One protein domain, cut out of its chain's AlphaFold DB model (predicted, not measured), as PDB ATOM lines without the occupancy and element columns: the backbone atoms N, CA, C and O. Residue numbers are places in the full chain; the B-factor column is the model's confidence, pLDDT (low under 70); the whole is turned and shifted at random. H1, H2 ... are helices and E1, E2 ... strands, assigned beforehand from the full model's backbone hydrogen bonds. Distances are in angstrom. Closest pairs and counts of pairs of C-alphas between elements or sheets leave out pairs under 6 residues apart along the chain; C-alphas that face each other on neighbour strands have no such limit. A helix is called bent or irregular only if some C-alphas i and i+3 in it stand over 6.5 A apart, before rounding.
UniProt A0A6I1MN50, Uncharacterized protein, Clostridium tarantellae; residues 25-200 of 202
ATOM      1  N   ASN A  25     183.036 252.389 253.871       86.25
ATOM      2  CA  ASN A  25     182.990 252.243 255.321       86.25
ATOM      3  C   ASN A  25     184.379 251.939 255.908       86.25
ATOM      4  O   ASN A  25     185.323 251.593 255.195       86.25
ATOM      5  N   TYR A  26     184.473 252.014 257.236       86.25
ATOM      6  CA  TYR A  26     185.716 251.825 257.983       86.25
ATOM      7  C   TYR A  26     186.337 250.421 257.832       86.25
ATOM      8  O   TYR A  26     187.556 250.275 257.818       86.25
ATOM      9  N   SER A  27     185.527 249.368 257.679       89.38
ATOM     10  CA  SER A  27     186.037 247.997 257.503       89.38
ATOM     11  C   SER A  27     186.745 247.822 256.155       89.38
ATOM     12  O   SER A  27     187.840 247.252 256.068       89.38
ATOM     13  N   GLU A  28     186.148 248.374 255.098       90.88
ATOM     14  CA  GLU A  28     186.760 248.427 253.771       90.88
ATOM     15  C   GLU A  28     188.037 249.266 253.792       90.88
ATOM     16  O   GLU A  28     189.063 248.797 253.300       90.88
ATOM     17  N   PHE A  29     188.013 250.442 254.434       92.00
ATOM     18  CA  PHE A  29     189.214 251.257 254.631       92.00
ATOM     19  C   PHE A  29     190.341 250.450 255.287       92.00
ATOM     20  O   PHE A  29     191.426 250.360 254.714       92.00
ATOM     21  N   LYS A  30     190.083 249.791 256.427       92.94
ATOM     22  CA  LYS A  30     191.085 248.970 257.132       92.94
ATOM     23  C   LYS A  30     191.682 247.889 256.235       92.94
ATOM     24  O   LYS A  30     192.891 247.671 256.251       92.94
ATOM     25  N   THR A  31     190.853 247.244 255.418       92.00
ATOM     26  CA  THR A  31     191.312 246.222 254.467       92.00
ATOM     27  C   THR A  31     192.296 246.806 253.451       92.00
ATOM     28  O   THR A  31     193.352 246.220 253.205       92.00
ATOM     29  N   GLN A  32     191.983 247.976 252.887       92.19
ATOM     30  CA  GLN A  32     192.866 248.654 251.935       92.19
ATOM     31  C   GLN A  32     194.135 249.174 252.619       92.19
ATOM     32  O   GLN A  32     195.236 248.966 252.113       92.19
ATOM     33  N   TRP A  33     193.997 249.780 253.797       94.69
ATOM     34  CA  TRP A  33     195.111 250.254 254.610       94.69
ATOM     35  C   TRP A  33     196.118 249.134 254.889       94.69
ATOM     36  O   TRP A  33     197.292 249.265 254.555       94.69
ATOM     37  N   ILE A  34     195.656 247.990 255.399       94.00
ATOM     38  CA  ILE A  34     196.520 246.835 255.678       94.00
ATOM     39  C   ILE A  34     197.193 246.335 254.395       94.00
ATOM     40  O   ILE A  34     198.403 246.106 254.386       94.00
ATOM     41  N   LYS A  35     196.432 246.216 253.299       91.25
ATOM     42  CA  LYS A  35     196.935 245.729 252.008       91.25
ATOM     43  C   LYS A  35     198.050 246.606 251.430       91.25
ATOM     44  O   LYS A  35     199.009 246.069 250.881       91.25
ATOM     45  N   TYR A  36     197.901 247.928 251.486       90.31
ATOM     46  CA  TYR A  36     198.789 248.854 250.775       90.31
ATOM     47  C   TYR A  36     199.864 249.482 251.651       90.31
ATOM     48  O   TYR A  36     200.961 249.736 251.155       90.31
ATOM     49  N   MET A  37     199.564 249.712 252.927       92.31
ATOM     50  CA  MET A  37     200.459 250.414 253.845       92.31
ATOM     51  C   MET A  37     201.291 249.449 254.680       92.31
ATOM     52  O   MET A  37     202.373 249.824 255.115       92.31
ATOM     53  N   ASN A  38     200.819 248.210 254.877       91.62
ATOM     54  CA  ASN A  38     201.476 247.205 255.713       91.62
ATOM     55  C   ASN A  38     201.870 247.779 257.096       91.62
ATOM     56  O   ASN A  38     203.063 247.903 257.411       91.62
ATOM     57  N   PRO A  39     200.879 248.218 257.900       94.44
ATOM     58  CA  PRO A  39     201.140 248.857 259.178       94.44
ATOM     59  C   PRO A  39     201.875 247.904 260.125       94.44
ATOM     60  O   PRO A  39     201.664 246.692 260.113       94.44
ATOM     61  N   SER A  40     202.780 248.458 260.925       93.44
ATOM     62  CA  SER A  40     203.664 247.683 261.811       93.44
ATOM     63  C   SER A  40     203.903 248.339 263.168       93.44
ATOM     64  O   SER A  40     204.573 247.753 264.015       93.44
ATOM     65  N   ILE A  41     203.357 249.537 263.388       96.44
ATOM     66  CA  ILE A  41     203.479 250.280 264.637       96.44
ATOM     67  C   ILE A  41     202.088 250.438 265.235       96.44
ATOM     68  O   ILE A  41     201.310 251.286 264.800       96.44
ATOM     69  N   THR A  42     201.802 249.623 266.245       96.50
ATOM     70  CA  THR A  42     200.638 249.759 267.121       96.50
ATOM     71  C   THR A  42     201.070 250.238 268.501       96.50
ATOM     72  O   THR A  42     202.255 250.207 268.857       96.50
ATOM     73  N   TYR A  43     200.100 250.697 269.285       95.81
ATOM     74  CA  TYR A  43     200.350 251.305 270.586       95.81
ATOM     75  C   TYR A  43     199.554 250.602 271.681       95.81
ATOM     76  O   TYR A  43     198.448 250.117 271.457       95.81
ATOM     77  N   SER A  44     200.136 250.524 272.880       96.19
ATOM     78  CA  SER A  44     199.505 249.854 274.017       96.19
ATOM     79  C   SER A  44     198.198 250.537 274.404       96.19
ATOM     80  O   SER A  44     198.163 251.764 274.546       96.19
ATOM     81  N   GLU A  45     197.182 249.727 274.679       96.38
ATOM     82  CA  GLU A  45     195.857 250.174 275.100       96.38
ATOM     83  C   GLU A  45     195.906 251.134 276.300       96.38
ATOM     84  O   GLU A  45     195.254 252.173 276.263       96.38
ATOM     85  N   ASP A  46     196.751 250.872 277.303       95.44
ATOM     86  CA  ASP A  46     196.891 251.737 278.485       95.44
ATOM     87  C   ASP A  46     197.276 253.182 278.130       95.44
ATOM     88  O   ASP A  46     196.776 254.133 278.726       95.44
ATOM     89  N   ILE A  47     198.160 253.374 277.149       93.44
ATOM     90  CA  ILE A  47     198.587 254.713 276.714       93.44
ATOM     91  C   ILE A  47     197.480 255.369 275.893       93.44
ATOM     92  O   ILE A  47     197.099 256.504 276.169       93.44
ATOM     93  N   VAL A  48     196.940 254.646 274.912       94.06
ATOM     94  CA  VAL A  48     195.946 255.182 273.973       94.06
ATOM     95  C   VAL A  48     194.625 255.515 274.677       94.06
ATOM     96  O   VAL A  48     194.004 256.536 274.381       94.06
ATOM     97  N   ASN A  49     194.208 254.715 275.661       94.00
ATOM     98  CA  ASN A  49     192.975 254.956 276.409       94.00
ATOM     99  C   ASN A  49     193.025 256.227 277.264       94.00
ATOM    100  O   ASN A  49     191.969 256.824 277.485       94.00
ATOM    101  N   ASN A  50     194.219 256.674 277.667       91.44
ATOM    102  CA  ASN A  50     194.422 257.927 278.400       91.44
ATOM    103  C   ASN A  50     194.333 259.183 277.517       91.44
ATOM    104  O   ASN A  50     194.302 260.293 278.046       91.44
ATOM    105  N   LEU A  51     194.282 259.030 276.190       90.56
ATOM    106  CA  LEU A  51     194.122 260.149 275.269       90.56
ATOM    107  C   LEU A  51     192.660 260.596 275.199       90.56
ATOM    108  O   LEU A  51     191.735 259.775 275.227       90.56
ATOM    109  N   ASN A  52     192.445 261.897 275.033       92.44
ATOM    110  CA  ASN A  52     191.119 262.486 274.867       92.44
ATOM    111  C   ASN A  52     190.713 262.561 273.380       92.44
ATOM    112  O   ASN A  52     190.329 263.605 272.864       92.44
ATOM    113  N   ILE A  53     190.802 261.415 272.703       91.06
ATOM    114  CA  ILE A  53     190.482 261.237 271.279       91.06
ATOM    115  C   ILE A  53     189.303 260.272 271.083       91.06
ATOM    116  O   ILE A  53     188.878 259.593 272.026       91.06
ATOM    117  N   SER A  54     188.775 260.196 269.858       92.31
ATOM    118  CA  SER A  54     187.622 259.344 269.539       92.31
ATOM    119  C   SER A  54     187.914 257.847 269.726       92.31
ATOM    120  O   SER A  54     189.047 257.396 269.579       92.31
ATOM    121  N   ASN A  55     186.883 257.046 270.018       93.69
ATOM    122  CA  ASN A  55     187.048 255.592 270.155       93.69
ATOM    123  C   ASN A  55     187.505 254.923 268.852       93.69
ATOM    124  O   ASN A  55     188.237 253.940 268.914       93.69
ATOM    125  N   ASP A  56     187.111 255.457 267.694       92.94
ATOM    126  CA  ASP A  56     187.526 254.914 266.398       92.94
ATOM    127  C   ASP A  56     189.018 255.188 266.143       92.94
ATOM    128  O   ASP A  56     189.739 254.301 265.685       92.94
ATOM    129  N   ASP A  57     189.517 256.370 266.526       94.44
ATOM    130  CA  ASP A  57     190.952 256.672 266.486       94.44
ATOM    131  C   ASP A  57     191.742 255.792 267.474       94.44
ATOM    132  O   ASP A  57     192.836 255.321 267.152       94.44
ATOM    133  N   LYS A  58     191.185 255.517 268.666       95.62
ATOM    134  CA  LYS A  58     191.791 254.588 269.638       95.62
ATOM    135  C   LYS A  58     191.866 253.165 269.084       95.62
ATOM    136  O   LYS A  58     192.941 252.566 269.125       95.62
ATOM    137  N   ASP A  59     190.763 252.646 268.536       95.69
ATOM    138  CA  ASP A  59     190.715 251.331 267.872       95.69
ATOM    139  C   ASP A  59     191.776 251.246 266.777       95.69
ATOM    140  O   ASP A  59     192.528 250.273 266.713       95.69
ATOM    141  N   PHE A  60     191.880 252.290 265.952       96.69
ATOM    142  CA  PHE A  60     192.883 252.353 264.902       96.69
ATOM    143  C   PHE A  60     194.302 252.258 265.466       96.69
ATOM    144  O   PHE A  60     195.057 251.387 265.042       96.69
ATOM    145  N   LEU A  61     194.676 253.091 266.441       96.50
ATOM    146  CA  LEU A  61     196.030 253.099 267.013       96.50
ATOM    147  C   LEU A  61     196.414 251.781 267.709       96.50
ATOM    148  O   LEU A  61     197.580 251.378 267.655       96.50
ATOM    149  N   ILE A  62     195.453 251.119 268.358       97.06
ATOM    150  CA  ILE A  62     195.686 249.877 269.111       97.06
ATOM    151  C   ILE A  62     195.742 248.668 268.171       97.06
ATOM    152  O   ILE A  62     196.656 247.849 268.268       97.06
ATOM    153  N   ASN A  63     194.776 248.552 267.254       95.81
ATOM    154  CA  ASN A  63     194.541 247.318 266.500       95.81
ATOM    155  C   ASN A  63     195.083 247.347 265.065       95.81
ATOM    156  O   ASN A  63     195.284 246.286 264.474       95.81
ATOM    157  N   VAL A  64     195.295 248.533 264.489       96.56
ATOM    158  CA  VAL A  64     195.714 248.695 263.087       96.56
ATOM    159  C   VAL A  64     197.084 249.355 263.003       96.56
ATOM    160  O   VAL A  64     198.024 248.757 262.486       96.56
ATOM    161  N   GLY A  65     197.203 250.566 263.539       96.56
ATOM    162  CA  GLY A  65     198.446 251.306 263.645       96.56
ATOM    163  C   GLY A  65     198.932 251.944 262.343       96.56
ATOM    164  O   GLY A  65     198.292 251.891 261.285       96.56
ATOM    165  N   PHE A  66     200.115 252.548 262.435       97.50
ATOM    166  CA  PHE A  66     200.799 253.190 261.315       97.50
ATOM    167  C   PHE A  66     201.848 252.262 260.678       97.50
ATOM    168  O   PHE A  66     202.364 251.343 261.328       97.50
ATOM    169  N   PRO A  67     202.205 252.471 259.398       96.75
ATOM    170  CA  PRO A  67     203.420 251.888 258.834       96.75
ATOM    171  C   PRO A  67     204.662 252.507 259.472       96.75
ATOM    172  O   PRO A  67     204.597 253.581 260.052       96.75
ATOM    173  N   LYS A  68     205.827 251.871 259.325       95.88
ATOM    174  CA  LYS A  68     207.092 252.463 259.791       95.88
ATOM    175  C   LYS A  68     207.488 253.710 258.996       95.88
ATOM    176  O   LYS A  68     208.095 254.629 259.534       95.88
ATOM    177  N   ASN A  69     207.174 253.725 257.706       92.75
ATOM    178  CA  ASN A  69     207.384 254.867 256.828       92.75
ATOM    179  C   ASN A  69     206.271 254.949 255.781       92.75
ATOM    180  O   ASN A  69     205.686 253.930 255.413       92.75
ATOM    181  N   CYS A  70     205.979 256.160 255.318       90.62
ATOM    182  CA  CYS A  70     204.957 256.432 254.314       90.62
ATOM    183  C   CYS A  70     205.341 257.649 253.464       90.62
ATOM    184  O   CYS A  70     206.085 258.515 253.909       90.62
ATOM    185  N   SER A  71     204.822 257.749 252.237       86.38
ATOM    186  CA  SER A  71     204.855 259.016 251.492       86.38
ATOM    187  C   SER A  71     204.023 260.096 252.214       86.38
ATOM    188  O   SER A  71     202.966 259.743 252.737       86.38
ATOM    189  N   PRO A  72     204.440 261.376 252.231       87.62
ATOM    190  CA  PRO A  72     205.660 261.944 251.649       87.62
ATOM    191  C   PRO A  72     206.848 261.923 252.632       87.62
ATOM    192  O   PRO A  72     207.193 262.922 253.243       87.62
ATOM    193  N   PHE A  73     207.504 260.769 252.778       88.88
ATOM    194  CA  PHE A  73     208.678 260.566 253.642       88.88
ATOM    195  C   PHE A  73     208.438 260.775 255.145       88.88
ATOM    196  O   PHE A  73     209.338 261.161 255.885       88.88
ATOM    197  N   LEU A  74     207.238 260.444 255.605       95.31
ATOM    198  CA  LEU A  74     206.907 260.376 257.020       95.31
ATOM    199  C   LEU A  74     207.488 259.103 257.631       95.31
ATOM    200  O   LEU A  74     207.360 258.016 257.059       95.31
ATOM    201  N   ILE A  75     208.098 259.235 258.804       97.44
ATOM    202  CA  ILE A  75     208.665 258.148 259.598       97.44
ATOM    203  C   ILE A  75     207.944 258.129 260.940       97.44
ATOM    204  O   ILE A  75     208.090 259.041 261.752       97.44
ATOM    205  N   PHE A  76     207.178 257.067 261.174       98.00
ATOM    206  CA  PHE A  76     206.468 256.864 262.431       98.00
ATOM    207  C   PHE A  76     207.352 256.120 263.424       98.00
ATOM    208  O   PHE A  76     208.166 255.273 263.044       98.00
ATOM    209  N   GLN A  77     207.187 256.444 264.702       97.69
ATOM    210  CA  GLN A  77     207.995 255.887 265.779       97.69
ATOM    211  C   GLN A  77     207.164 255.014 266.718       97.69
ATOM    212  O   GLN A  77     205.980 255.234 266.948       97.69
ATOM    213  N   SER A  78     207.811 253.997 267.268       97.12
ATOM    214  CA  SER A  78     207.266 253.142 268.318       97.12
ATOM    215  C   SER A  78     207.360 253.803 269.699       97.12
ATOM    216  O   SER A  78     208.075 254.788 269.901       97.12
ATOM    217  N   LEU A  79     206.703 253.207 270.700       96.31
ATOM    218  CA  LEU A  79     206.825 253.637 272.101       96.31
ATOM    219  C   LEU A  79     208.278 253.608 272.598       96.31
ATOM    220  O   LEU A  79     208.710 254.527 273.291       96.31
ATOM    221  N   SER A  80     209.066 252.599 272.203       95.38
ATOM    222  CA  SER A  80     210.495 252.516 272.551       95.38
ATOM    223  C   SER A  80     211.341 253.627 271.929       95.38
ATOM    224  O   SER A  80     212.412 253.946 272.439       95.38
ATOM    225  N   GLU A  81     210.859 254.229 270.845       96.44
ATOM    226  CA  GLU A  81     211.484 255.377 270.188       96.44
ATOM    227  C   GLU A  81     210.910 256.706 270.713       96.44
ATOM    228  O   GLU A  81     211.370 257.778 270.325       96.44
ATOM    229  N   GLY A  82     209.967 256.664 271.658       95.75
ATOM    230  CA  GLY A  82     209.409 257.825 272.346       95.75
ATOM    231  C   GLY A  82     208.109 258.363 271.757       95.75
ATOM    232  O   GLY A  82     207.743 259.489 272.092       95.75
ATOM    233  N   ALA A  83     207.416 257.603 270.902       96.88
ATOM    234  CA  ALA A  83     206.046 257.937 270.516       96.88
ATOM    235  C   ALA A  83     205.117 258.000 271.737       96.88
ATOM    236  O   ALA A  83     205.330 257.302 272.731       96.88
ATOM    237  N   PHE A  84     204.104 258.859 271.661       95.56
ATOM    238  CA  PHE A  84     203.194 259.218 272.750       95.56
ATOM    239  C   PHE A  84     203.868 259.787 274.007       95.56
ATOM    240  O   PHE A  84     203.252 259.862 275.072       95.56
ATOM    241  N   LEU A  85     205.103 260.278 273.897       96.50
ATOM    242  CA  LEU A  85     205.612 261.245 274.861       96.50
ATOM    243  C   LEU A  85     205.093 262.645 274.495       96.50
ATOM    244  O   LEU A  85     205.155 263.014 273.318       96.50
ATOM    245  N   PRO A  86     204.640 263.446 275.479       96.25
ATOM    246  CA  PRO A  86     204.468 264.883 275.298       96.25
ATOM    247  C   PRO A  86     205.746 265.511 274.742       96.25
ATOM    248  O   PRO A  86     206.848 265.133 275.164       96.25
ATOM    249  N   LEU A  87     205.621 266.485 273.845       97.00
ATOM    250  CA  LEU A  87     206.775 267.152 273.237       97.00
ATOM    251  C   LEU A  87     207.706 267.788 274.273       97.00
ATOM    252  O   LEU A  87     208.929 267.680 274.148       97.00
ATOM    253  N   THR A  88     207.151 268.349 275.349       96.81
ATOM    254  CA  THR A  88     207.927 268.856 276.496       96.81
ATOM    255  C   THR A  88     208.856 267.806 277.086       96.81
ATOM    256  O   THR A  88     210.008 268.104 277.392       96.81
ATOM    257  N   LYS A  89     208.411 266.551 277.186       96.88
ATOM    258  CA  LYS A  89     209.225 265.442 277.696       96.88
ATOM    259  C   LYS A  89     210.176 264.896 276.638       96.88
ATOM    260  O   LYS A  89     211.333 264.627 276.949       96.88
ATOM    261  N   LYS A  90     209.702 264.725 275.401       96.56
ATOM    262  CA  LYS A  90     210.479 264.137 274.299       96.56
ATOM    263  C   LYS A  90     211.687 264.996 273.922       96.56
ATOM    264  O   LYS A  90     212.765 264.449 273.693       96.56
ATOM    265  N   PHE A  91     211.505 266.314 273.886       94.94
ATOM    266  CA  PHE A  91     212.511 267.275 273.430       94.94
ATOM    267  C   PHE A  91     212.988 268.231 274.534       94.94
ATOM    268  O   PHE A  91     213.737 269.163 274.256       94.94
ATOM    269  N   ASN A  92     212.603 267.986 275.794       94.81
ATOM    270  CA  ASN A  92     212.961 268.817 276.951       94.81
ATOM    271  C   ASN A  92     212.572 270.302 276.763       94.81
ATOM    272  O   ASN A  92     213.331 271.209 277.121       94.81
ATOM    273  N   LEU A  93     211.402 270.544 276.160       94.31
ATOM    274  CA  LEU A  93     210.867 271.890 275.952       94.31
ATOM    275  C   LEU A  93     210.337 272.449 277.273       94.31
ATOM    276  O   LEU A  93     209.750 271.727 278.078       94.31
ATOM    277  N   LYS A  94     210.543 273.751 277.485       94.31
ATOM    278  CA  LYS A  94     210.097 274.449 278.702       94.31
ATOM    279  C   LYS A  94     208.685 275.015 278.602       94.31
ATOM    280  O   LYS A  94     208.115 275.348 279.633       94.31
ATOM    281  N   ASP A  95     208.168 275.179 277.390       95.25
ATOM    282  CA  ASP A  95     206.839 275.735 277.170       95.25
ATOM    283  C   ASP A  95     205.775 274.657 277.395       95.25
ATOM    284  O   ASP A  95     205.739 273.643 276.697       95.25
ATOM    285  N   GLU A  96     204.924 274.872 278.397       95.38
ATOM    286  CA  GLU A  96     203.871 273.935 278.787       95.38
ATOM    287  C   GLU A  96     202.759 273.809 277.746       95.38
ATOM    288  O   GLU A  96     202.033 272.815 277.783       95.38
ATOM    289  N   TYR A  97     202.659 274.747 276.797       94.38
ATOM    290  CA  TYR A  97     201.768 274.638 275.642       94.38
ATOM    291  C   TYR A  97     201.936 273.290 274.918       94.38
ATOM    292  O   TYR A  97     200.963 272.619 274.582       94.38
ATOM    293  N   TYR A  98     203.178 272.816 274.800       96.12
ATOM    294  CA  TYR A  98     203.517 271.568 274.121       96.12
ATOM    295  C   TYR A  98     203.275 270.292 274.955       96.12
ATOM    296  O   TYR A  98     203.654 269.195 274.534       96.12
ATOM    297  N   ASN A  99     202.664 270.391 276.144       95.62
ATOM    298  CA  ASN A  99     202.300 269.218 276.950       95.62
ATOM    299  C   ASN A  99     201.158 268.404 276.329       95.62
ATOM    300  O   ASN A  99     201.115 267.189 276.520       95.62
ATOM    301  N   ASP A 100     200.263 269.059 275.588       94.88
ATOM    302  CA  ASP A 100     199.118 268.408 274.945       94.88
ATOM    303  C   ASP A 100     199.447 267.852 273.551       94.88
ATOM    304  O   ASP A 100     198.602 267.223 272.918       94.88
ATOM    305  N   PHE A 101     200.687 268.026 273.089       97.06
ATOM    306  CA  PHE A 101     201.162 267.550 271.795       97.06
ATOM    307  C   PHE A 101     201.948 266.259 271.982       97.06
ATOM    308  O   PHE A 101     203.060 266.240 272.519       97.06
ATOM    309  N   PHE A 102     201.362 265.155 271.536       97.19
ATOM    310  CA  PHE A 102     201.951 263.830 271.634       97.19
ATOM    311  C   PHE A 102     202.722 263.495 270.366       97.19
ATOM    312  O   PHE A 102     202.165 263.447 269.271       97.19
ATOM    313  N   TYR A 103     204.014 263.237 270.527       98.00
ATOM    314  CA  TYR A 103     204.910 262.884 269.435       98.00
ATOM    315  C   TYR A 103     204.531 261.542 268.788       98.00
ATOM    316  O   TYR A 103     204.344 260.561 269.508       98.00
ATOM    317  N   ILE A 104     204.490 261.459 267.454       97.50
ATOM    318  CA  ILE A 104     204.277 260.181 266.739       97.50
ATOM    319  C   ILE A 104     205.297 259.888 265.634       97.50
ATOM    320  O   ILE A 104     205.384 258.749 265.169       97.50
ATOM    321  N   GLY A 105     206.091 260.872 265.218       98.00
ATOM    322  CA  GLY A 105     207.050 260.694 264.134       98.00
ATOM    323  C   GLY A 105     207.590 262.010 263.601       98.00
ATOM    324  O   GLY A 105     207.462 263.048 264.246       98.00
ATOM    325  N   PHE A 106     208.191 261.955 262.418       97.88
ATOM    326  CA  PHE A 106     208.776 263.114 261.748       97.88
ATOM    327  C   PHE A 106     208.763 262.954 260.219       97.88
ATOM    328  O   PHE A 106     208.590 261.838 259.720       97.88
ATOM    329  N   ASN A 107     208.922 264.049 259.475       94.38
ATOM    330  CA  ASN A 107     209.096 264.031 258.012       94.38
ATOM    331  C   ASN A 107     210.592 263.947 257.613       94.38
ATOM    332  O   ASN A 107     211.474 263.766 258.448       94.38
ATOM    333  N   ASN A 108     210.918 264.080 256.327       86.56
ATOM    334  CA  ASN A 108     212.308 264.094 255.841       86.56
ATOM    335  C   ASN A 108     213.129 265.317 256.291       86.56
ATOM    336  O   ASN A 108     214.358 265.241 256.297       86.56
ATOM    337  N   GLU A 109     212.468 266.418 256.639       90.06
ATOM    338  CA  GLU A 109     213.069 267.668 257.122       90.06
ATOM    339  C   GLU A 109     213.273 267.655 258.649       90.06
ATOM    340  O   GLU A 109     213.892 268.557 259.206       90.06
ATOM    341  N   LEU A 110     212.891 266.544 259.297       93.12
ATOM    342  CA  LEU A 110     212.893 266.324 260.746       93.12
ATOM    343  C   LEU A 110     211.832 267.133 261.501       93.12
ATOM    344  O   LEU A 110     211.872 267.177 262.733       93.12
ATOM    345  N   ASP A 111     210.856 267.691 260.787       96.50
ATOM    346  CA  ASP A 111     209.697 268.329 261.398       96.50
ATOM    347  C   ASP A 111     208.857 267.291 262.112       96.50
ATOM    348  O   ASP A 111     208.705 266.146 261.674       96.50
ATOM    349  N   ILE A 112     208.319 267.703 263.247       98.06
ATOM    350  CA  ILE A 112     207.712 266.821 264.218       98.06
ATOM    351  C   ILE A 112     206.246 266.592 263.864       98.06
ATOM    352  O   ILE A 112     205.462 267.534 263.806       98.06
ATOM    353  N   ILE A 113     205.839 265.332 263.733       98.38
ATOM    354  CA  ILE A 113     204.430 264.964 263.580       98.38
ATOM    355  C   ILE A 113     203.842 264.628 264.946       98.38
ATOM    356  O   ILE A 113     204.383 263.789 265.682       98.38
ATOM    357  N   THR A 114     202.712 265.251 265.272       98.12
ATOM    358  CA  THR A 114     202.060 265.109 266.579       98.12
ATOM    359  C   THR A 114     200.566 264.856 266.494       98.12
ATOM    360  O   THR A 114     199.921 265.265 265.532       98.12
ATOM    361  N   ILE A 115     200.018 264.288 267.566       97.38
ATOM    362  CA  ILE A 115     198.586 264.285 267.881       97.38
ATOM    363  C   ILE A 115     198.344 265.292 269.008       97.38
ATOM    364  O   ILE A 115     198.941 265.170 270.079       97.38
ATOM    365  N   GLU A 116     197.453 266.253 268.798       95.50
ATOM    366  CA  GLU A 116     196.980 267.151 269.850       95.50
ATOM    367  C   GLU A 116     195.878 266.457 270.670       95.50
ATOM    368  O   GLU A 116     194.832 266.065 270.151       95.50
ATOM    369  N   ASN A 117     196.103 266.292 271.971       89.31
ATOM    370  CA  ASN A 117     195.250 265.495 272.855       89.31
ATOM    371  C   ASN A 117     193.829 266.040 273.010       89.31
ATOM    372  O   ASN A 117     192.892 265.281 273.230       89.31
ATOM    373  N   THR A 118     193.664 267.357 272.950       83.25
ATOM    374  CA  THR A 118     192.384 268.034 273.199       83.25
ATOM    375  C   THR A 118     191.455 267.974 271.991       83.25
ATOM    376  O   THR A 118     190.238 267.900 272.158       83.25
ATOM    377  N   SER A 119     192.024 267.992 270.785       88.19
ATOM    378  CA  SER A 119     191.302 268.138 269.520       88.19
ATOM    379  C   SER A 119     191.372 266.891 268.629       88.19
ATOM    380  O   SER A 119     190.599 266.783 267.683       88.19
ATOM    381  N   SER A 120     192.265 265.939 268.936       90.56
ATOM    382  CA  SER A 120     192.677 264.824 268.061       90.56
ATOM    383  C   SER A 120     193.369 265.253 266.762       90.56
ATOM    384  O   SER A 120     193.646 264.400 265.916       90.56
ATOM    385  N   GLN A 121     193.655 266.547 266.585       96.69
ATOM    386  CA  GLN A 121     194.242 267.060 265.354       96.69
ATOM    387  C   GLN A 121     195.670 266.563 265.171       96.69
ATOM    388  O   GLN A 121     196.445 266.448 266.123       96.69
ATOM    389  N   ILE A 122     196.024 266.329 263.913       98.19
ATOM    390  CA  ILE A 122     197.395 266.078 263.505       98.19
ATOM    391  C   ILE A 122     198.036 267.406 263.115       98.19
ATOM    392  O   ILE A 122     197.474 268.186 262.335       98.19
ATOM    393  N   LYS A 123     199.226 267.646 263.658       97.94
ATOM    394  CA  LYS A 123     200.048 268.828 263.381       97.94
ATOM    395  C   LYS A 123     201.438 268.395 262.938       97.94
ATOM    396  O   LYS A 123     201.928 267.349 263.371       97.94
ATOM    397  N   CYS A 124     202.043 269.206 262.084       97.94
ATOM    398  CA  CYS A 124     203.452 269.138 261.730       97.94
ATOM    399  C   CYS A 124     204.113 270.392 262.295       97.94
ATOM    400  O   CYS A 124     203.664 271.492 261.988       97.94
ATOM    401  N   ILE A 125     205.116 270.233 263.151       97.56
ATOM    402  CA  ILE A 125     205.785 271.342 263.831       97.56
ATOM    403  C   ILE A 125     207.217 271.412 263.330       97.56
ATOM    404  O   ILE A 125     207.978 270.459 263.522       97.56
ATOM    405  N   ASP A 126     207.579 272.531 262.714       96.00
ATOM    406  CA  ASP A 126     208.947 272.765 262.263       96.00
ATOM    407  C   ASP A 126     209.904 272.713 263.462       96.00
ATOM    408  O   ASP A 126     209.697 273.363 264.493       96.00
ATOM    409  N   PHE A 127     210.956 271.902 263.348       89.69
ATOM    410  CA  PHE A 127     211.834 271.611 264.486       89.69
ATOM    411  C   PHE A 127     212.654 272.828 264.955       89.69
ATOM    412  O   PHE A 127     213.134 272.851 266.091       89.69
ATOM    413  N   GLN A 128     212.864 273.825 264.090       90.25
ATOM    414  CA  GLN A 128     213.740 274.967 264.365       90.25
ATOM    415  C   GLN A 128     212.962 276.214 264.790       90.25
ATOM    416  O   GLN A 128     213.339 276.888 265.751       90.25
ATOM    417  N   SER A 129     211.909 276.536 264.050       93.94
ATOM    418  CA  SER A 129     211.067 277.719 264.206       93.94
ATOM    419  C   SER A 129     209.881 277.488 265.136       93.94
ATOM    420  O   SER A 129     209.359 278.464 265.672       93.94
ATOM    421  N   PHE A 130     209.496 276.224 265.362       93.31
ATOM    422  CA  PHE A 130     208.263 275.836 266.050       93.31
ATOM    423  C   PHE A 130     206.987 276.332 265.354       93.31
ATOM    424  O   PHE A 130     205.931 276.396 265.981       93.31
ATOM    425  N   GLU A 131     207.060 276.679 264.065       95.06
ATOM    426  CA  GLU A 131     205.863 276.951 263.271       95.06
ATOM    427  C   GLU A 131     205.028 275.678 263.114       95.06
ATOM    428  O   GLU A 131     205.548 274.583 262.897       95.06
ATOM    429  N   GLU A 132     203.713 275.825 263.248       95.62
ATOM    430  CA  GLU A 132     202.777 274.708 263.275       95.62
ATOM    431  C   GLU A 132     201.915 274.700 262.023       95.62
ATOM    432  O   GLU A 132     201.111 275.604 261.784       95.62
ATOM    433  N   LEU A 133     202.019 273.617 261.267       97.00
ATOM    434  CA  LEU A 133     201.167 273.345 260.127       97.00
ATOM    435  C   LEU A 133     200.054 272.387 260.526       97.00
ATOM    436  O   LEU A 133     200.267 271.324 261.121       97.00
ATOM    437  N   TYR A 134     198.835 272.746 260.142       97.69
ATOM    438  CA  TYR A 134     197.711 271.825 260.193       97.69
ATOM    439  C   TYR A 134     197.909 270.688 259.184       97.69
ATOM    440  O   TYR A 134     198.252 270.937 258.026       97.69
ATOM    441  N   VAL A 135     197.660 269.449 259.618       98.12
ATOM    442  CA  VAL A 135     197.723 268.259 258.759       98.12
ATOM    443  C   VAL A 135     196.315 267.712 258.536       98.12
ATOM    444  O   VAL A 135     195.829 267.715 257.409       98.12
ATOM    445  N   ASN A 136     195.647 267.279 259.608       98.31
ATOM    446  CA  ASN A 136     194.309 266.693 259.548       98.31
ATOM    447  C   ASN A 136     193.553 266.848 260.869       98.31
ATOM    448  O   ASN A 136     194.151 267.038 261.929       98.31
ATOM    449  N   ASN A 137     192.230 266.714 260.819       96.69
ATOM    450  CA  ASN A 137     191.361 266.894 261.972       96.69
ATOM    451  C   ASN A 137     191.358 265.704 262.946       96.69
ATOM    452  O   ASN A 137     190.977 265.865 264.101       96.69
ATOM    453  N   SER A 138     191.734 264.511 262.484       96.81
ATOM    454  CA  SER A 138     191.790 263.293 263.296       96.81
ATOM    455  C   SER A 138     192.853 262.316 262.791       96.81
ATOM    456  O   SER A 138     193.385 262.455 261.686       96.81
ATOM    457  N   ILE A 139     193.124 261.275 263.578       96.94
ATOM    458  CA  ILE A 139     194.051 260.200 263.207       96.94
ATOM    459  C   ILE A 139     193.520 259.411 262.007       96.94
ATOM    460  O   ILE A 139     194.283 259.106 261.089       96.94
ATOM    461  N   LEU A 140     192.220 259.111 261.973       96.00
ATOM    462  CA  LEU A 140     191.617 258.410 260.842       96.00
ATOM    463  C   LEU A 140     191.645 259.230 259.554       96.00
ATOM    464  O   LEU A 140     192.059 258.710 258.522       96.00
ATOM    465  N   THR A 141     191.288 260.517 259.602       96.50
ATOM    466  CA  THR A 141     191.357 261.385 258.410       96.50
ATOM    467  C   THR A 141     192.795 261.546 257.913       96.50
ATOM    468  O   THR A 141     193.039 261.571 256.704       96.50
ATOM    469  N   PHE A 142     193.771 261.552 258.821       97.88
ATOM    470  CA  PHE A 142     195.184 261.495 258.461       97.88
ATOM    471  C   PHE A 142     195.573 260.179 257.783       97.88
ATOM    472  O   PHE A 142     196.190 260.202 256.720       97.88
ATOM    473  N   ALA A 143     195.178 259.033 258.337       96.94
ATOM    474  CA  ALA A 143     195.439 257.730 257.728       96.94
ATOM    475  C   ALA A 143     194.787 257.606 256.337       96.94
ATOM    476  O   ALA A 143     195.422 257.176 255.375       96.94
ATOM    477  N   GLU A 144     193.549 258.061 256.178       96.00
ATOM    478  CA  GLU A 144     192.884 258.117 254.875       96.00
ATOM    479  C   GLU A 144     193.639 259.006 253.875       96.00
ATOM    480  O   GLU A 144     193.879 258.599 252.733       96.00
ATOM    481  N   SER A 145     194.089 260.183 254.319       96.62
ATOM    482  CA  SER A 145     194.872 261.116 253.500       96.62
ATOM    483  C   SER A 145     196.201 260.500 253.056       96.62
ATOM    484  O   SER A 145     196.551 260.570 251.876       96.62
ATOM    485  N   LEU A 146     196.899 259.805 253.961       96.31
ATOM    486  CA  LEU A 146     198.133 259.071 253.663       96.31
ATOM    487  C   LEU A 146     197.918 257.986 252.612       96.31
ATOM    488  O   LEU A 146     198.731 257.847 251.699       96.31
ATOM    489  N   LEU A 147     196.824 257.229 252.715       94.69
ATOM    490  CA  LEU A 147     196.498 256.195 251.738       94.69
ATOM    491  C   LEU A 147     196.258 256.809 250.351       94.69
ATOM    492  O   LEU A 147     196.809 256.321 249.363       94.69
ATOM    493  N   GLN A 148     195.492 257.901 250.268       92.94
ATOM    494  CA  GLN A 148     195.251 258.603 249.001       92.94
ATOM    495  C   GLN A 148     196.537 259.182 248.410       92.94
ATOM    496  O   GLN A 148     196.794 259.021 247.212       92.94
ATOM    497  N   TYR A 149     197.383 259.781 249.247       92.12
ATOM    498  CA  TYR A 149     198.674 260.302 248.820       92.12
ATOM    499  C   TYR A 149     199.600 259.177 248.334       92.12
ATOM    500  O   TYR A 149     200.201 259.286 247.268       92.12
ATOM    501  N   PHE A 150     199.664 258.048 249.044       89.62
ATOM    502  CA  PHE A 150     200.432 256.873 248.626       89.62
ATOM    503  C   PHE A 150     199.977 256.336 247.262       89.62
ATOM    504  O   PHE A 150     200.810 256.044 246.402       89.62
ATOM    505  N   ILE A 151     198.665 256.238 247.026       87.38
ATOM    506  CA  ILE A 151     198.115 255.824 245.724       87.38
ATOM    507  C   ILE A 151     198.527 256.806 244.634       87.38
ATOM    508  O   ILE A 151     198.974 256.378 243.568       87.38
ATOM    509  N   PHE A 152     198.366 258.105 244.890       87.75
ATOM    510  CA  PHE A 152     198.775 259.151 243.964       87.75
ATOM    511  C   PHE A 152     200.252 258.994 243.608       87.75
ATOM    512  O   PHE A 152     200.568 258.825 242.432       87.75
ATOM    513  N   ILE A 153     201.130 258.903 244.610       83.88
ATOM    514  CA  ILE A 153     202.562 258.668 244.424       83.88
ATOM    515  C   ILE A 153     202.811 257.418 243.589       83.88
ATOM    516  O   ILE A 153     203.599 257.466 242.656       83.88
ATOM    517  N   ARG A 154     202.113 256.308 243.828       80.56
ATOM    518  CA  ARG A 154     202.275 255.099 243.005       80.56
ATOM    519  C   ARG A 154     201.827 255.270 241.556       80.56
ATOM    520  O   ARG A 154     202.446 254.677 240.672       80.56
ATOM    521  N   LYS A 155     200.774 256.047 241.304       78.75
ATOM    522  CA  LYS A 155     200.306 256.359 239.947       78.75
ATOM    523  C   LYS A 155     201.290 257.265 239.212       78.75
ATOM    524  O   LYS A 155     201.579 257.022 238.041       78.75
ATOM    525  N   VAL A 156     201.818 258.278 239.898       74.88
ATOM    526  CA  VAL A 156     202.709 259.280 239.295       74.88
ATOM    527  C   VAL A 156     204.183 258.882 239.334       74.88
ATOM    528  O   VAL A 156     204.944 259.407 238.544       74.88
ATOM    529  N   ASN A 157     204.594 257.912 240.159       65.06
ATOM    530  CA  ASN A 157     205.955 257.351 240.211       65.06
ATOM    531  C   ASN A 157     206.063 255.961 239.559       65.06
ATOM    532  O   ASN A 157     206.953 255.176 239.888       65.06
ATOM    533  N   GLY A 158     205.213 255.655 238.570       58.19
ATOM    534  CA  GLY A 158     205.525 254.596 237.600       58.19
ATOM    535  C   GLY A 158     206.914 254.812 236.951       58.19
ATOM    536  O   GLY A 158     207.463 255.911 237.060       58.19
ATOM    537  N   PRO A 159     207.492 253.816 236.243       45.03
ATOM    538  CA  PRO A 159     208.944 253.677 235.997       45.03
ATOM    539  C   PRO A 159     209.719 254.858 235.371       45.03
ATOM    540  O   PRO A 159     210.934 254.764 235.238       45.03
ATOM    541  N   CYS A 160     209.067 255.948 234.957       45.06
ATOM    542  CA  CYS A 160     209.680 257.053 234.221       45.06
ATOM    543  C   CYS A 160     209.259 258.468 234.664       45.06
ATOM    544  O   CYS A 160     209.721 259.421 234.039       45.06
ATOM    545  N   ALA A 161     208.380 258.650 235.656       52.19
ATOM    546  CA  ALA A 161     207.758 259.962 235.884       52.19
ATOM    547  C   ALA A 161     208.435 260.821 236.974       52.19
ATOM    548  O   ALA A 161     208.533 262.031 236.785       52.19
ATOM    549  N   TYR A 162     209.071 260.214 237.986       44.28
ATOM    550  CA  TYR A 162     209.966 260.935 238.914       44.28
ATOM    551  C   TYR A 162     211.170 261.586 238.199       44.28
ATOM    552  O   TYR A 162     211.657 262.628 238.611       44.28
ATOM    553  N   LEU A 163     211.625 261.008 237.080       48.59
ATOM    554  CA  LEU A 163     212.745 261.530 236.284       48.59
ATOM    555  C   LEU A 163     212.331 262.579 235.232       48.59
ATOM    556  O   LEU A 163     213.179 262.985 234.439       48.59
ATOM    557  N   ARG A 164     211.045 262.955 235.134       50.56
ATOM    558  CA  ARG A 164     210.530 263.732 233.986       50.56
ATOM    559  C   ARG A 164     209.634 264.927 234.314       50.56
ATOM    560  O   ARG A 164     209.044 265.446 233.373       50.56
ATOM    561  N   GLU A 165     209.515 265.352 235.574       53.28
ATOM    562  CA  GLU A 165     208.745 266.565 235.939       53.28
ATOM    563  C   GLU A 165     207.296 266.555 235.392       53.28
ATOM    564  O   GLU A 165     206.730 267.584 235.045       53.28
ATOM    565  N   ASN A 166     206.683 265.370 235.246       58.22
ATOM    566  CA  ASN A 166     205.450 265.201 234.466       58.22
ATOM    567  C   ASN A 166     204.345 264.522 235.279       58.22
ATOM    568  O   ASN A 166     203.799 263.489 234.886       58.22
ATOM    569  N   CYS A 167     204.020 265.095 236.438       71.75
ATOM    570  CA  CYS A 167     202.799 264.724 237.139       71.75
ATOM    571  C   CYS A 167     201.593 265.321 236.387       71.75
ATOM    572  O   CYS A 167     201.487 266.546 236.302       71.75
ATOM    573  N   PRO A 168     200.667 264.512 235.833       78.38
ATOM    574  CA  PRO A 168     199.529 265.052 235.099       78.38
ATOM    575  C   PRO A 168     198.677 265.953 236.008       78.38
ATOM    576  O   PRO A 168     198.285 265.505 237.091       78.38
ATOM    577  N   PRO A 169     198.307 267.177 235.581       83.50
ATOM    578  CA  PRO A 169     197.463 268.069 236.382       83.50
ATOM    579  C   PRO A 169     196.137 267.429 236.815       83.50
ATOM    580  O   PRO A 169     195.598 267.756 237.870       83.50
ATOM    581  N   THR A 170     195.625 266.484 236.021       84.88
ATOM    582  CA  THR A 170     194.430 265.699 236.342       84.88
ATOM    583  C   THR A 170     194.619 264.823 237.579       84.88
ATOM    584  O   THR A 170     193.718 264.774 238.407       84.88
ATOM    585  N   GLU A 171     195.775 264.174 237.749       86.00
ATOM    586  CA  GLU A 171     196.050 263.346 238.934       86.00
ATOM    587  C   GLU A 171     196.233 264.211 240.184       86.00
ATOM    588  O   GLU A 171     195.726 263.856 241.247       86.00
ATOM    589  N   ILE A 172     196.867 265.384 240.052       88.62
ATOM    590  CA  ILE A 172     196.973 266.349 241.160       88.62
ATOM    591  C   ILE A 172     195.578 266.824 241.575       88.62
ATOM    592  O   ILE A 172     195.259 266.859 242.762       88.62
ATOM    593  N   GLN A 173     194.710 267.151 240.613       90.38
ATOM    594  CA  GLN A 173     193.345 267.574 240.920       90.38
ATOM    595  C   GLN A 173     192.528 266.458 241.582       90.38
ATOM    596  O   GLN A 173     191.747 266.738 242.492       90.38
ATOM    597  N   LEU A 174     192.710 265.201 241.164       90.69
ATOM    598  CA  LEU A 174     192.076 264.053 241.814       90.69
ATOM    599  C   LEU A 174     192.555 263.892 243.259       90.69
ATOM    600  O   LEU A 174     191.712 263.750 244.142       90.69
ATOM    601  N   LEU A 175     193.865 263.986 243.513       91.75
ATOM    602  CA  LEU A 175     194.405 263.972 244.875       91.75
ATOM    603  C   LEU A 175     193.801 265.100 245.717       91.75
ATOM    604  O   LEU A 175     193.316 264.843 246.816       91.75
ATOM    605  N   LYS A 176     193.768 266.331 245.192       94.25
ATOM    606  CA  LYS A 176     193.187 267.482 245.897       94.25
ATOM    607  C   LYS A 176     191.723 267.248 246.262       94.25
ATOM    608  O   LYS A 176     191.315 267.529 247.382       94.25
ATOM    609  N   ASN A 177     190.938 266.710 245.331       93.81
ATOM    610  CA  ASN A 177     189.540 266.381 245.594       93.81
ATOM    611  C   ASN A 177     189.415 265.308 246.686       93.81
ATOM    612  O   ASN A 177     188.582 265.457 247.576       93.81
ATOM    613  N   SER A 178     190.244 264.260 246.646       93.62
ATOM    614  CA  SER A 178     190.251 263.214 247.675       93.62
ATOM    615  C   SER A 178     190.594 263.772 249.056       93.62
ATOM    616  O   SER A 178     189.835 263.547 249.994       93.62
ATOM    617  N   LEU A 179     191.682 264.540 249.177       95.19
ATOM    618  CA  LEU A 179     192.105 265.136 250.450       95.19
ATOM    619  C   LEU A 179     191.040 266.088 251.005       95.19
ATOM    620  O   LEU A 179     190.673 265.976 252.166       95.19
ATOM    621  N   ASN A 180     190.453 266.939 250.158       94.56
ATOM    622  CA  ASN A 180     189.383 267.847 250.570       94.56
ATOM    623  C   ASN A 180     188.091 267.123 250.996       94.56
ATOM    624  O   ASN A 180     187.350 267.632 251.832       94.56
ATOM    625  N   ASN A 181     187.793 265.961 250.407       94.25
ATOM    626  CA  ASN A 181     186.635 265.151 250.793       94.25
ATOM    627  C   ASN A 181     186.848 264.427 252.127       94.25
ATOM    628  O   ASN A 181     185.886 264.246 252.868       94.25
ATOM    629  N   ILE A 182     188.085 264.011 252.412       94.88
ATOM    630  CA  ILE A 182     188.471 263.410 253.694       94.88
ATOM    631  C   ILE A 182     188.466 264.482 254.787       94.88
ATOM    632  O   ILE A 182     187.922 264.279 255.871       94.88
ATOM    633  N   ASP A 183     189.065 265.629 254.484       96.19
ATOM    634  CA  ASP A 183     189.224 266.746 255.397       96.19
ATOM    635  C   ASP A 183     189.333 268.057 254.612       96.19
ATOM    636  O   ASP A 183     190.353 268.363 253.989       96.19
ATOM    637  N   ASN A 184     188.279 268.866 254.657       94.56
ATOM    638  CA  ASN A 184     188.205 270.110 253.892       94.56
ATOM    639  C   ASN A 184     189.201 271.189 254.352       94.56
ATOM    640  O   ASN A 184     189.442 272.152 253.624       94.56
ATOM    641  N   SER A 185     189.772 271.040 255.549       95.38
ATOM    642  CA  SER A 185     190.732 271.990 256.108       95.38
ATOM    643  C   SER A 185     192.167 271.635 255.716       95.38
ATOM    644  O   SER A 185     193.038 272.500 255.750       95.38
ATOM    645  N   SER A 186     192.402 270.396 255.265       94.00
ATOM    646  CA  SER A 186     193.730 269.860 254.921       94.00
ATOM    647  C   SER A 186     194.425 270.574 253.760       94.00
ATOM    648  O   SER A 186     195.641 270.489 253.648       94.00
ATOM    649  N   LEU A 187     193.674 271.278 252.903       93.88
ATOM    650  CA  LEU A 187     194.191 271.994 251.727       93.88
ATOM    651  C   LEU A 187     194.028 273.512 251.805       93.88
ATOM    652  O   LEU A 187     194.153 274.203 250.787       93.88
ATOM    653  N   LEU A 188     193.718 274.046 252.989       92.19
ATOM    654  CA  LEU A 188     193.764 275.490 253.197       92.19
ATOM    655  C   LEU A 188     195.201 276.004 253.021       92.19
ATOM    656  O   LEU A 188     196.166 275.241 252.965       92.19
ATOM    657  N   LYS A 189     195.346 277.322 252.887       87.62
ATOM    658  CA  LYS A 189     196.668 277.950 252.813       87.62
ATOM    659  C   LYS A 189     197.462 277.634 254.091       87.62
ATOM    660  O   LYS A 189     196.863 277.603 255.160       87.62
ATOM    661  N   ASP A 190     198.776 277.451 253.954       89.94
ATOM    662  CA  ASP A 190     199.709 277.219 255.070       89.94
ATOM    663  C   ASP A 190     199.352 275.937 255.860       89.94
ATOM    664  O   ASP A 190     199.227 275.918 257.083       89.94
ATOM    665  N   THR A 191     199.116 274.850 255.119       96.25
ATOM    666  CA  THR A 191     198.839 273.509 255.650       96.25
ATOM    667  C   THR A 191     199.821 272.508 255.067       96.25
ATOM    668  O   THR A 191     200.292 272.676 253.940       96.25
ATOM    669  N   PHE A 192     200.076 271.428 255.803       96.62
ATOM    670  CA  PHE A 192     201.044 270.406 255.412       96.62
ATOM    671  C   PHE A 192     200.754 269.839 254.017       96.62
ATOM    672  O   PHE A 192     201.617 269.842 253.144       96.62
ATOM    673  N   TRP A 193     199.517 269.402 253.756       95.81
ATOM    674  CA  TRP A 193     199.174 268.844 252.444       95.81
ATOM    675  C   TRP A 193     199.125 269.899 251.342       95.81
ATOM    676  O   TRP A 193     199.437 269.590 250.189       95.81
ATOM    677  N   GLY A 194     198.746 271.135 251.683       93.88
ATOM    678  CA  GLY A 194     198.837 272.270 250.774       93.88
ATOM    679  C   GLY A 194     200.264 272.453 250.263       93.88
ATOM    680  O   GLY A 194     200.479 272.476 249.049       93.88
ATOM    681  N   GLU A 195     201.238 272.495 251.169       92.00
ATOM    682  CA  GLU A 195     202.660 272.608 250.837       92.00
ATOM    683  C   GLU A 195     203.172 271.395 250.057       92.00
ATOM    684  O   GLU A 195     203.778 271.559 248.996       92.00
ATOM    685  N   GLU A 196     202.843 270.178 250.491       90.62
ATOM    686  CA  GLU A 196     203.224 268.952 249.783       90.62
ATOM    687  C   GLU A 196     202.723 268.920 248.336       90.62
ATOM    688  O   GLU A 196     203.426 268.460 247.436       90.62
ATOM    689  N   ILE A 197     201.526 269.449 248.075       89.44
ATOM    690  CA  ILE A 197     200.985 269.545 246.717       89.44
ATOM    691  C   ILE A 197     201.697 270.626 245.897       89.44
ATOM    692  O   ILE A 197     201.876 270.447 244.688       89.44
ATOM    693  N   THR A 198     202.128 271.735 246.510       87.81
ATOM    694  CA  THR A 198     202.841 272.803 245.780       87.81
ATOM    695  C   THR A 198     204.152 272.323 245.166       87.81
ATOM    696  O   THR A 198     204.513 272.799 244.090       87.81
ATOM    697  N   LYS A 199     204.799 271.312 245.765       82.81
ATOM    698  CA  LYS A 199     206.047 270.703 245.270       82.81
ATOM    699  C   LYS A 199     205.924 270.109 243.856       82.81
ATOM    700  O   LYS A 199     206.936 269.954 243.184       82.81
ATOM    701  N   PHE A 200     204.712 269.816 243.372       79.31
ATOM    702  CA  PHE A 200     204.473 269.310 242.008       79.31
ATOM    703  C   PHE A 200     204.274 270.404 240.946       79.31
ATOM    704  O   PHE A 200     204.055 270.078 239.780       79.31
TER     705      PHE A 200
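What this domain is: This is residues 25 to 200 of the 202 residues of an uncharacterized protein of Clostridium tarantellae (UniProt A0A6I1MN50). A strongly twisted, curled sheet of five strands makes one part of this domain, and three helices, H6, H7 and H8, run side by side away from its E5 edge. H1 and H3 pack on H6, with H2 next to H3, while the small H4 and H5 sit by E2. The printed part has 176 residues, with eight named helices and five named strands that follow each other along the chain as H1 H2 H3 E1 H4 H5 E2 E3 E4 E5 H6 H7 H8. The sheet, E1 E2 E3 E4 E5, is antiparallel, and the class is mixed, helices and strands. The whole is compact, with a radius of gyration of the C-alphas of 16.0 A and spans of 45 by 38 by 28 A.

Where its parts are: The strands are E1, residues 74 to 76; E2, 101 to 106, 13.4 A long; E3, 112 to 116; E4, 122 to 125; and E5, 132 to 136. The longest helix is H6, residues 139 to 156, 25.4 A, from C-alpha 139 at (194.051, 260.200, 263.207). H7 spans residues 169 to 182, 20.1 A, and H8 residues 192 to 200, 13.9 A, ending at C-alpha 200 (204.473, 269.310, 242.008). H1 is residues 26 to 37, 15.4 A, from C-alpha 26 at (185.716, 251.825, 257.983). H2 is residues 45 to 49, H3 residues 55 to 64, 13.1 A, H4 residues 87 to 90 and H5 residues 96 to 100. H5 is only just irregular: C-alphas 97 and 100 are 6.8 A apart.

How they stand to each other: E2 to E5 form a meander, each strand the antiparallel neighbour of the one before. Across the sheet, N 75 and O 106 of E1 and E2 are 2.8 A apart, N 102 and O 115 of E2 and E3 2.8 A, N 114 and O 123 of E3 and E4 2.9 A, and N 124 and O 133 of E4 and E5 2.9 A, each within hydrogen-bond range. H6 is on the sheet over E5 and runs across the strands, at 67 degrees to E5 on the local plane. H4, over E2, is on the opposite face; H5 only grazes the sheet with residues 98 to 100, and touches H4 (Leu 87 and Tyr 98, closest C-alphas, 5.6 A). H8 stands up from the sheet at 69 degrees, its closest C-alphas to E5 being Phe 192 and Val 135, 5.2 A. H6 is the hub. H7 forms a helical hairpin with it, at a shallow tilt of 12 degrees, opposite ways; the closest C-alphas, of Ser 145 and Leu 179, are 5.8 A apart. With residues 144 to 147 alone H6 touches H1, at a steep tilt of 48 degrees (closest C-alphas Trp 33 and Leu 147, 6.7 A). With residues 139 to 140 alone it touches H3 (Asp 57 and Ile 139, closest C-alphas, 5.7 A). H2 touches H3, the closest C-alphas, of Glu 45 and Ile 62, being 6.0 A apart. Every O i to N i+4 pair is within hydrogen-bond range in H1, H2, H3, H6 and H7; H8 has 4 of 5, H5 has 0 of 1 with 1 of 2 O i to N i+3 pairs, and H4 is too short for such a pair.

The domain as a whole: The C-alphas farthest apart, of Asp 46 and Arg 164, are 48.1 A apart. The printed part has no cut. The link from H6 to H7, residues 157 to 168, is long. Mean pLDDT of the printed part is 90.9, and residues 157 to 166 are under 70.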